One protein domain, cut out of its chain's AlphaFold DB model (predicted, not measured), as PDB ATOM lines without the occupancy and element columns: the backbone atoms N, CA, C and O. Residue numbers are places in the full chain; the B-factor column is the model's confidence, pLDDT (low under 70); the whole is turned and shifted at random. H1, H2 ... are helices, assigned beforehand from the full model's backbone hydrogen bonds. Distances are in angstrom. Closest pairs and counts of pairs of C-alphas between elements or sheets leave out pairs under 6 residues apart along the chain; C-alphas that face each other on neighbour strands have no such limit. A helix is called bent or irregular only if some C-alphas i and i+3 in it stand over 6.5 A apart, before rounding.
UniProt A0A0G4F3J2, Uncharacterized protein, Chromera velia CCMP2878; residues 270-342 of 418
ATOM      1  N   ARG A 270      40.879  13.971  26.550       93.12
ATOM      2  CA  ARG A 270      41.349  14.338  25.197       93.12
ATOM      3  C   ARG A 270      41.541  13.121  24.286       93.12
ATOM      4  O   ARG A 270      41.307  13.237  23.083       93.12
ATOM      5  N   ALA A 271      41.979  11.978  24.814       92.94
ATOM      6  CA  ALA A 271      42.091  10.734  24.052       92.94
ATOM      7  C   ALA A 271      40.708  10.113  23.789       92.94
ATOM      8  O   ALA A 271      40.390   9.784  22.647       92.94
ATOM      9  N   ARG A 272      39.850  10.052  24.812       96.00
ATOM     10  CA  ARG A 272      38.471   9.555  24.747       96.00
ATOM     11  C   ARG A 272      37.643  10.293  23.692       96.00
ATOM     12  O   ARG A 272      37.058   9.643  22.834       96.00
ATOM     13  N   MET A 273      37.675  11.629  23.667       94.06
ATOM     14  CA  MET A 273      36.992  12.427  22.635       94.06
ATOM     15  C   MET A 273      37.515  12.159  21.212       94.06
ATOM     16  O   MET A 273      36.737  12.193  20.257       94.06
ATOM     17  N   LYS A 274      38.817  11.875  21.038       93.88
ATOM     18  CA  LYS A 274      39.370  11.472  19.730       93.88
ATOM     19  C   LYS A 274      38.836  10.104  19.308       93.88
ATOM     20  O   LYS A 274      38.377   9.975  18.177       93.88
ATOM     21  N   VAL A 275      38.855   9.119  20.210       92.75
ATOM     22  CA  VAL A 275      38.335   7.765  19.956       92.75
ATOM     23  C   VAL A 275      36.839   7.808  19.641       92.75
ATOM     24  O   VAL A 275      36.424   7.242  18.639       92.75
ATOM     25  N   GLU A 276      36.038   8.552  20.405       94.81
ATOM     26  CA  GLU A 276      34.597   8.705  20.161       94.81
ATOM     27  C   GLU A 276      34.306   9.357  18.797       94.81
ATOM     28  O   GLU A 276      33.420   8.912  18.063       94.81
ATOM     29  N   ARG A 277      35.081  10.381  18.408       95.44
ATOM     30  CA  ARG A 277      34.981  10.995  17.075       95.44
ATOM     31  C   ARG A 277      35.344  10.007  15.963       95.44
ATOM     32  O   ARG A 277      34.647   9.974  14.953       95.44
ATOM     33  N   ILE A 278      36.414   9.229  16.129       91.69
ATOM     34  CA  ILE A 278      36.841   8.221  15.146       91.69
ATOM     35  C   ILE A 278      35.784   7.116  15.034       91.69
ATOM     36  O   ILE A 278      35.367   6.797  13.928       91.69
ATOM     37  N   MET A 279      35.264   6.614  16.157       90.25
ATOM     38  CA  MET A 279      34.195   5.613  16.199       90.25
ATOM     39  C   MET A 279      32.932   6.090  15.467       90.25
ATOM     40  O   MET A 279      32.371   5.348  14.666       90.25
ATOM     41  N   LYS A 280      32.521   7.352  15.656       93.00
ATOM     42  CA  LYS A 280      31.395   7.956  14.919       93.00
ATOM     43  C   LYS A 280      31.630   8.009  13.404       93.00
ATOM     44  O   LYS A 280      30.692   7.783  12.644       93.00
ATOM     45  N   VAL A 281      32.864   8.269  12.961       92.75
ATOM     46  CA  VAL A 281      33.231   8.230  11.534       92.75
ATOM     47  C   VAL A 281      33.256   6.792  11.005       92.75
ATOM     48  O   VAL A 281      32.729   6.553   9.925       92.75
ATOM     49  N   LEU A 282      33.791   5.831  11.765       87.06
ATOM     50  CA  LEU A 282      33.830   4.416  11.379       87.06
ATOM     51  C   LEU A 282      32.427   3.807  11.251       87.06
ATOM     52  O   LEU A 282      32.164   3.115  10.275       87.06
ATOM     53  N   VAL A 283      31.500   4.121  12.162       88.88
ATOM     54  CA  VAL A 283      30.093   3.684  12.062       88.88
ATOM     55  C   VAL A 283      29.416   4.262  10.812       88.88
ATOM     56  O   VAL A 283      28.729   3.537  10.096       88.88
ATOM     57  N   ALA A 284      29.643   5.544  10.504       88.88
ATOM     58  CA  ALA A 284      29.110   6.164   9.289       88.88
ATOM     59  C   ALA A 284      29.736   5.584   8.005       88.88
ATOM     60  O   ALA A 284      29.032   5.374   7.018       88.88
ATOM     61  N   ALA A 285      31.039   5.287   8.024       87.00
ATOM     62  CA  ALA A 285      31.737   4.639   6.918       87.00
ATOM     63  C   ALA A 285      31.226   3.209   6.694       87.00
ATOM     64  O   ALA A 285      30.905   2.861   5.563       87.00
ATOM     65  N   LYS A 286      31.064   2.416   7.764       84.88
ATOM     66  CA  LYS A 286      30.506   1.058   7.712       84.88
ATOM     67  C   LYS A 286      29.114   1.049   7.079       84.88
ATOM     68  O   LYS A 286      28.933   0.371   6.076       84.88
ATOM     69  N   ALA A 287      28.185   1.874   7.568       87.38
ATOM     70  CA  ALA A 287      26.840   1.981   6.992       87.38
ATOM     71  C   ALA A 287      26.855   2.439   5.515       87.38
ATOM     72  O   ALA A 287      26.041   1.995   4.704       87.38
ATOM     73  N   GLY A 288      27.804   3.306   5.140       87.12
ATOM     74  CA  GLY A 288      28.029   3.696   3.747       87.12
ATOM     75  C   GLY A 288      28.530   2.544   2.869       87.12
ATOM     76  O   GLY A 288      28.055   2.388   1.746       87.12
ATOM     77  N   ILE A 289      29.449   1.721   3.381       84.50
ATOM     78  CA  ILE A 289      30.004   0.542   2.698       84.50
ATOM     79  C   ILE A 289      28.944  -0.561   2.576       84.50
ATOM     80  O   ILE A 289      28.813  -1.140   1.504       84.50
ATOM     81  N   GLU A 290      28.141  -0.795   3.615       81.75
ATOM     82  CA  GLU A 290      27.014  -1.740   3.609       81.75
ATOM     83  C   GLU A 290      25.984  -1.383   2.525       81.75
ATOM     84  O   GLU A 290      25.653  -2.222   1.690       81.75
ATOM     85  N   HIS A 291      25.546  -0.121   2.457       83.81
ATOM     86  CA  HIS A 291      24.593   0.344   1.440       83.81
ATOM     87  C   HIS A 291      25.201   0.439   0.023       83.81
ATOM     88  O   HIS A 291      24.490   0.276  -0.972       83.81
ATOM     89  N   LEU A 292      26.513   0.679  -0.109       82.38
ATOM     90  CA  LEU A 292      27.207   0.557  -1.397       82.38
ATOM     91  C   LEU A 292      27.292  -0.904  -1.849       82.38
ATOM     92  O   LEU A 292      27.036  -1.178  -3.018       82.38
ATOM     93  N   HIS A 293      27.603  -1.827  -0.939       78.94
ATOM     94  CA  HIS A 293      27.635  -3.263  -1.201       78.94
ATOM     95  C   HIS A 293      26.257  -3.771  -1.631       78.94
ATOM     96  O   HIS A 293      26.148  -4.306  -2.729       78.94
ATOM     97  N   GLU A 294      25.202  -3.488  -0.861       81.88
ATOM     98  CA  GLU A 294      23.813  -3.837  -1.197       81.88
ATOM     99  C   GLU A 294      23.412  -3.335  -2.597       81.88
ATOM    100  O   GLU A 294      22.890  -4.096  -3.408       81.88
ATOM    101  N   ARG A 295      23.710  -2.072  -2.934       81.62
ATOM    102  CA  ARG A 295      23.404  -1.525  -4.268       81.62
ATOM    103  C   ARG A 295      24.201  -2.181  -5.388       81.62
ATOM    104  O   ARG A 295      23.645  -2.446  -6.450       81.62
ATOM    105  N   VAL A 296      25.498  -2.389  -5.186       76.00
ATOM    106  CA  VAL A 296      26.398  -2.919  -6.219       76.00
ATOM    107  C   VAL A 296      26.195  -4.428  -6.415       76.00
ATOM    108  O   VAL A 296      26.373  -4.912  -7.530       76.00
ATOM    109  N   ASP A 297      25.732  -5.155  -5.395       73.94
ATOM    110  CA  ASP A 297      25.358  -6.571  -5.494       73.94
ATOM    111  C   ASP A 297      24.195  -6.797  -6.477       73.94
ATOM    112  O   ASP A 297      24.265  -7.696  -7.312       73.94
ATOM    113  N   THR A 298      23.195  -5.899  -6.497       73.56
ATOM    114  CA  THR A 298      22.053  -5.980  -7.439       73.56
ATOM    115  C   THR A 298      22.420  -5.887  -8.927       73.56
ATOM    116  O   THR A 298      21.560  -6.119  -9.780       73.56
ATOM    117  N   VAL A 299      23.673  -5.557  -9.264       69.50
ATOM    118  CA  VAL A 299      24.170  -5.530 -10.643       69.50
ATOM    119  C   VAL A 299      24.954  -6.821 -10.922       69.50
ATOM    120  O   VAL A 299      26.094  -6.941 -10.463       69.50
ATOM    121  N   PRO A 300      24.398  -7.793 -11.670       61.97
ATOM    122  CA  PRO A 300      25.126  -9.008 -12.023       61.97
ATOM    123  C   PRO A 300      26.256  -8.695 -13.013       61.97
ATOM    124  O   PRO A 300      26.055  -7.970 -13.990       61.97
ATOM    125  N   ILE A 301      27.438  -9.265 -12.772       62.34
ATOM    126  CA  ILE A 301      28.588  -9.219 -13.685       62.34
ATOM    127  C   ILE A 301      29.153 -10.636 -13.791       62.34
ATOM    128  O   ILE A 301      29.403 -11.280 -12.774       62.34
ATOM    129  N   ASP A 302      29.361 -11.130 -15.011       51.59
ATOM    130  CA  ASP A 302      29.825 -12.502 -15.230       51.59
ATOM    131  C   ASP A 302      31.234 -12.744 -14.652       51.59
ATOM    132  O   ASP A 302      32.189 -12.039 -14.992       51.59
ATOM    133  N   GLY A 303      31.369 -13.787 -13.820       59.56
ATOM    134  CA  GLY A 303      32.648 -14.229 -13.235       59.56
ATOM    135  C   GLY A 303      32.823 -13.959 -11.734       59.56
ATOM    136  O   GLY A 303      33.935 -13.685 -11.291       59.56
ATOM    137  N   GLU A 304      31.746 -14.010 -10.950       54.84
ATOM    138  CA  GLU A 304      31.724 -13.521  -9.567       54.84
ATOM    139  C   GLU A 304      31.964 -14.603  -8.491       54.84
ATOM    140  O   GLU A 304      31.342 -15.666  -8.503       54.84
ATOM    141  N   GLN A 305      32.821 -14.302  -7.505       50.47
ATOM    142  CA  GLN A 305      32.751 -14.916  -6.174       50.47
ATOM    143  C   GLN A 305      31.902 -14.008  -5.280       50.47
ATOM    144  O   GLN A 305      32.394 -13.009  -4.757       50.47
ATOM    145  N   THR A 306      30.624 -14.342  -5.110       53.00
ATOM    146  CA  THR A 306      29.742 -13.618  -4.192       53.00
ATOM    147  C   THR A 306      30.127 -13.924  -2.745       53.00
ATOM    148  O   THR A 306      29.956 -15.042  -2.254       53.00
ATOM    149  N   VAL A 307      30.641 -12.919  -2.030       53.59
ATOM    150  CA  VAL A 307      30.739 -12.979  -0.564       53.59
ATOM    151  C   VAL A 307      29.303 -12.980  -0.025       53.59
ATOM    152  O   VAL A 307      28.552 -12.061  -0.349       53.59
ATOM    153  N   PRO A 308      28.869 -13.997   0.744       52.75
ATOM    154  CA  PRO A 308      27.454 -14.170   1.049       52.75
ATOM    155  C   PRO A 308      26.907 -13.024   1.921       52.75
ATOM    156  O   PRO A 308      27.538 -12.669   2.928       52.75
ATOM    157  N   PRO A 309      25.723 -12.469   1.592       50.78
ATOM    158  CA  PRO A 309      25.150 -11.340   2.314       50.78
ATOM    159  C   PRO A 309      24.796 -11.746   3.749       50.78
ATOM    160  O   PRO A 309      23.955 -12.616   3.975       50.78
ATOM    161  N   GLY A 310      25.451 -11.114   4.729       54.59
ATOM    162  CA  GLY A 310      25.180 -11.349   6.155       54.59
ATOM    163  C   GLY A 310      26.374 -11.314   7.117       54.59
ATOM    164  O   GLY A 310      26.167 -11.553   8.303       54.59
ATOM    165  N   SER A 311      27.611 -11.034   6.673       50.44
ATOM    166  CA  SER A 311      28.772 -10.966   7.592       50.44
ATOM    167  C   SER A 311      29.754  -9.810   7.350       50.44
ATOM    168  O   SER A 311      30.964 -10.013   7.353       50.44
ATOM    169  N   ILE A 312      29.255  -8.571   7.235       58.38
ATOM    170  CA  ILE A 312      30.095  -7.364   7.399       58.38
ATOM    171  C   ILE A 312      30.344  -7.144   8.907       58.38
ATOM    172  O   ILE A 312      29.802  -6.255   9.567       58.38
ATOM    173  N   THR A 313      31.145  -8.040   9.487       62.47
ATOM    174  CA  THR A 313      31.780  -7.853  10.797       62.47
ATOM    175  C   THR A 313      32.839  -6.758  10.697       62.47
ATOM    176  O   THR A 313      33.360  -6.510   9.611       62.47
ATOM    177  N   ASP A 314      33.170  -6.097  11.806       64.12
ATOM    178  CA  ASP A 314      34.068  -4.930  11.781       64.12
ATOM    179  C   ASP A 314      35.454  -5.277  11.199       64.12
ATOM    180  O   ASP A 314      35.992  -4.511  10.403       64.12
ATOM    181  N   ASP A 315      35.947  -6.496  11.453       66.88
ATOM    182  CA  ASP A 315      37.203  -7.038  10.903       66.88
ATOM    183  C   ASP A 315      37.187  -7.290   9.377       66.88
ATOM    184  O   ASP A 315      38.217  -7.622   8.796       66.88
ATOM    185  N   LYS A 316      36.026  -7.173   8.714       69.19
ATOM    186  CA  LYS A 316      35.827  -7.446   7.275       69.19
ATOM    187  C   LYS A 316      35.404  -6.225   6.456       69.19
ATOM    188  O   LYS A 316      35.153  -6.343   5.257       69.19
ATOM    189  N   VAL A 317      35.317  -5.044   7.068       72.31
ATOM    190  CA  VAL A 317      34.880  -3.819   6.371       72.31
ATOM    191  C   VAL A 317      35.840  -3.448   5.228       72.31
ATOM    192  O   VAL A 317      35.389  -2.993   4.176       72.31
ATOM    193  N   GLU A 318      37.143  -3.706   5.386       74.75
ATOM    194  CA  GLU A 318      38.150  -3.490   4.334       74.75
ATOM    195  C   GLU A 318      38.009  -4.485   3.167       74.75
ATOM    196  O   GLU A 318      38.083  -4.082   2.007       74.75
ATOM    197  N   GLU A 319      37.732  -5.762   3.452       74.31
ATOM    198  CA  GLU A 319      37.484  -6.806   2.443       74.31
ATOM    199  C   GLU A 319      36.217  -6.493   1.625       74.31
ATOM    200  O   GLU A 319      36.242  -6.517   0.391       74.31
ATOM    201  N   ALA A 320      35.132  -6.098   2.302       72.06
ATOM    202  CA  ALA A 320      33.883  -5.686   1.664       72.06
ATOM    203  C   ALA A 320      34.061  -4.434   0.782       72.06
ATOM    204  O   ALA A 320      33.584  -4.405  -0.355       72.06
ATOM    205  N   LEU A 321      34.790  -3.417   1.260       79.31
ATOM    206  CA  LEU A 321      35.118  -2.229   0.465       79.31
ATOM    207  C   LEU A 321      36.020  -2.571  -0.734       79.31
ATOM    208  O   LEU A 321      35.816  -2.028  -1.820       79.31
ATOM    209  N   GLY A 322      36.972  -3.494  -0.570       79.81
ATOM    210  CA  GLY A 322      37.808  -4.007  -1.655       79.81
ATOM    211  C   GLY A 322      36.980  -4.659  -2.764       79.81
ATOM    212  O   GLY A 322      37.116  -4.284  -3.932       79.81
ATOM    213  N   ALA A 323      36.065  -5.563  -2.403       76.00
ATOM    214  CA  ALA A 323      35.153  -6.217  -3.344       76.00
ATOM    215  C   ALA A 323      34.248  -5.206  -4.076       76.00
ATOM    216  O   ALA A 323      34.141  -5.239  -5.304       76.00
ATOM    217  N   VAL A 324      33.661  -4.250  -3.343       79.75
ATOM    218  CA  VAL A 324      32.849  -3.165  -3.923       79.75
ATOM    219  C   VAL A 324      33.668  -2.304  -4.886       79.75
ATOM    220  O   VAL A 324      33.192  -1.997  -5.978       79.75
ATOM    221  N   ASN A 325      34.908  -1.948  -4.539       82.75
ATOM    222  CA  ASN A 325      35.780  -1.167  -5.413       82.75
ATOM    223  C   ASN A 325      36.130  -1.924  -6.706       82.75
ATOM    224  O   ASN A 325      36.027  -1.343  -7.783       82.75
ATOM    225  N   VAL A 326      36.472  -3.216  -6.636       83.19
ATOM    226  CA  VAL A 326      36.742  -4.038  -7.834       83.19
ATOM    227  C   VAL A 326      35.498  -4.136  -8.727       83.19
ATOM    228  O   VAL A 326      35.592  -3.932  -9.941       83.19
ATOM    229  N   LYS A 327      34.312  -4.367  -8.147       79.25
ATOM    230  CA  LYS A 327      33.050  -4.444  -8.903       79.25
ATOM    231  C   LYS A 327      32.679  -3.096  -9.545       79.25
ATOM    232  O   LYS A 327      32.308  -3.057 -10.718       79.25
ATOM    233  N   LEU A 328      32.882  -1.975  -8.844       82.62
ATOM    234  CA  LEU A 328      32.713  -0.620  -9.393       82.62
ATOM    235  C   LEU A 328      33.721  -0.292 -10.505       82.62
ATOM    236  O   LEU A 328      33.330   0.281 -11.523       82.62
ATOM    237  N   GLN A 329      34.992  -0.679 -10.358       84.88
ATOM    238  CA  GLN A 329      36.003  -0.529 -11.411       84.88
ATOM    239  C   GLN A 329      35.599  -1.309 -12.669       84.88
ATOM    240  O   GLN A 329      35.657  -0.761 -13.769       84.88
ATOM    241  N   ARG A 330      35.077  -2.534 -12.524       80.75
ATOM    242  CA  ARG A 330      34.602  -3.334 -13.660       80.75
ATOM    243  C   ARG A 330      33.384  -2.722 -14.362       80.75
ATOM    244  O   ARG A 330      33.318  -2.732 -15.591       80.75
ATOM    245  N   LEU A 331      32.450  -2.123 -13.618       80.06
ATOM    246  CA  LEU A 331      31.337  -1.353 -14.197       80.06
ATOM    247  C   LEU A 331      31.820  -0.083 -14.920       80.06
ATOM    248  O   LEU A 331      31.278   0.282 -15.968       80.06
ATOM    249  N   LEU A 332      32.865   0.571 -14.407       82.62
ATOM    250  CA  LEU A 332      33.492   1.717 -15.065       82.62
ATOM    251  C   LEU A 332      34.183   1.309 -16.378       82.62
ATOM    252  O   LEU A 332      34.024   1.995 -17.385       82.62
ATOM    253  N   GLU A 333      34.878   0.171 -16.417       81.81
ATOM    254  CA  GLU A 333      35.447  -0.386 -17.655       81.81
ATOM    255  C   GLU A 333      34.362  -0.700 -18.697       81.81
ATOM    256  O   GLU A 333      34.483  -0.298 -19.854       81.81
ATOM    257  N   LEU A 334      33.278  -1.373 -18.291       77.00
ATOM    258  CA  LEU A 334      32.164  -1.741 -19.176       77.00
ATOM    259  C   LEU A 334      31.439  -0.510 -19.744       77.00
ATOM    260  O   LEU A 334      31.120  -0.462 -20.937       77.00
ATOM    261  N   THR A 335      31.221   0.522 -18.927       74.06
ATOM    262  CA  THR A 335      30.619   1.783 -19.390       74.06
ATOM    263  C   THR A 335      31.570   2.583 -20.284       74.06
ATOM    264  O   THR A 335      31.133   3.094 -21.315       74.06
ATOM    265  N   GLN A 336      32.877   2.619 -19.998       74.56
ATOM    266  CA  GLN A 336      33.873   3.227 -20.894       74.56
ATOM    267  C   GLN A 336      34.019   2.480 -22.229       74.56
ATOM    268  O   GLN A 336      34.140   3.122 -23.271       74.56
ATOM    269  N   MET A 337      33.970   1.144 -22.231       61.38
ATOM    270  CA  MET A 337      33.912   0.331 -23.454       61.38
ATOM    271  C   MET A 337      32.656   0.655 -24.269       61.38
ATOM    272  O   MET A 337      32.735   0.887 -25.472       61.38
ATOM    273  N   THR A 338      31.505   0.768 -23.604       58.88
ATOM    274  CA  THR A 338      30.240   1.152 -24.249       58.88
ATOM    275  C   THR A 338      30.313   2.564 -24.844       58.88
ATOM    276  O   THR A 338      29.828   2.785 -25.952       58.88
ATOM    277  N   LEU A 339      30.966   3.520 -24.175       58.38
ATOM    278  CA  LEU A 339      31.199   4.867 -24.713       58.38
ATOM    279  C   LEU A 339      32.141   4.858 -25.929       58.38
ATOM    280  O   LEU A 339      31.835   5.507 -26.926       58.38
ATOM    281  N   LYS A 340      33.234   4.081 -25.896       58.59
ATOM    282  CA  LYS A 340      34.166   3.925 -27.033       58.59
ATOM    283  C   LYS A 340      33.507   3.268 -28.252       58.59
ATOM    284  O   LYS A 340      33.790   3.655 -29.381       58.59
ATOM    285  N   ASN A 341      32.590   2.328 -28.028       55.91
ATOM    286  CA  ASN A 341      31.866   1.622 -29.089       55.91
ATOM    287  C   ASN A 341      30.687   2.428 -29.678       55.91
ATOM    288  O   ASN A 341      30.110   2.024 -30.687       55.91
ATOM    289  N   ASN A 342      30.329   3.583 -29.101       50.12
ATOM    290  CA  ASN A 342      29.314   4.488 -29.651       50.12
ATOM    291  C   ASN A 342      29.906   5.386 -30.756       50.12
ATOM    292  O   ASN A 342      30.105   6.590 -30.581       50.12
TER     293      ASN A 342
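AT A GLANCE: This is residues 270 to 342 of the 418 residues of an uncharacterized protein of Chromera velia CCMP2878 (UniProt A0A0G4F3J2). Two long helices, H1 and H2, run the same way but are staggered along the length, and the later part of H1 crosses the earlier part of H2 at an angle, while a long loop, residues 298 to 313, folds back from the end of H1 to the start of H2. The outer parts of the helices stick out at opposite ends, residues 270 to 281 of H1 at one and residues 335 to 342, of which 335 to 340 belong to H2, at the other. The printed part has 73 residues, with two named helices in the order H1, H2 and no named strand; the class is all helix. The whole is loose, with a radius of gyration of the C-alphas of 16.1 A, and spans 57 by 26 by 15 A, only just a rod.

IN THESE COORDINATES: H1, residues 270 to 297, begins with C-alpha 270 at (41.349, 14.338, 25.197) and is 40.4 A long from first to last C-alpha. H2, residues 314 to 340, begins with C-alpha 314 at (34.068, -4.930, 11.781), ends with C-alpha 340 at (34.166, 3.925, -27.033) and is 39.8 A long. H2 is irregular: C-alphas 315 and 318 are 7.5 A apart.

HOW THE PARTS SIT: H1 touches H2 with residues 286 to 296 alone, and H2 touches H1 with residues 317 to 328 alone. Their closest C-alphas, those of His 293 and Val 324, are 5.9 A apart. The lines of H1 and H2 stand at a steep tilt of 45 degrees, and they run the same way. In H1 every O i to N i+4 pair is within hydrogen-bond range; in H2 it is 21 of 23.

THE WHOLE: The two C-alphas farthest apart, those of Arg 270 and Asn 342, are 57.0 A apart. Without the stretches that stand free, the body of 53 residues spans 32 by 19 by 16 A. The printed part has no cut, and the link from H1 to H2, 16 residues, is long. The mean pLDDT of the printed part is 75.2, and it is under 70 in residues 299 to 316 and 337 to 342 of this model.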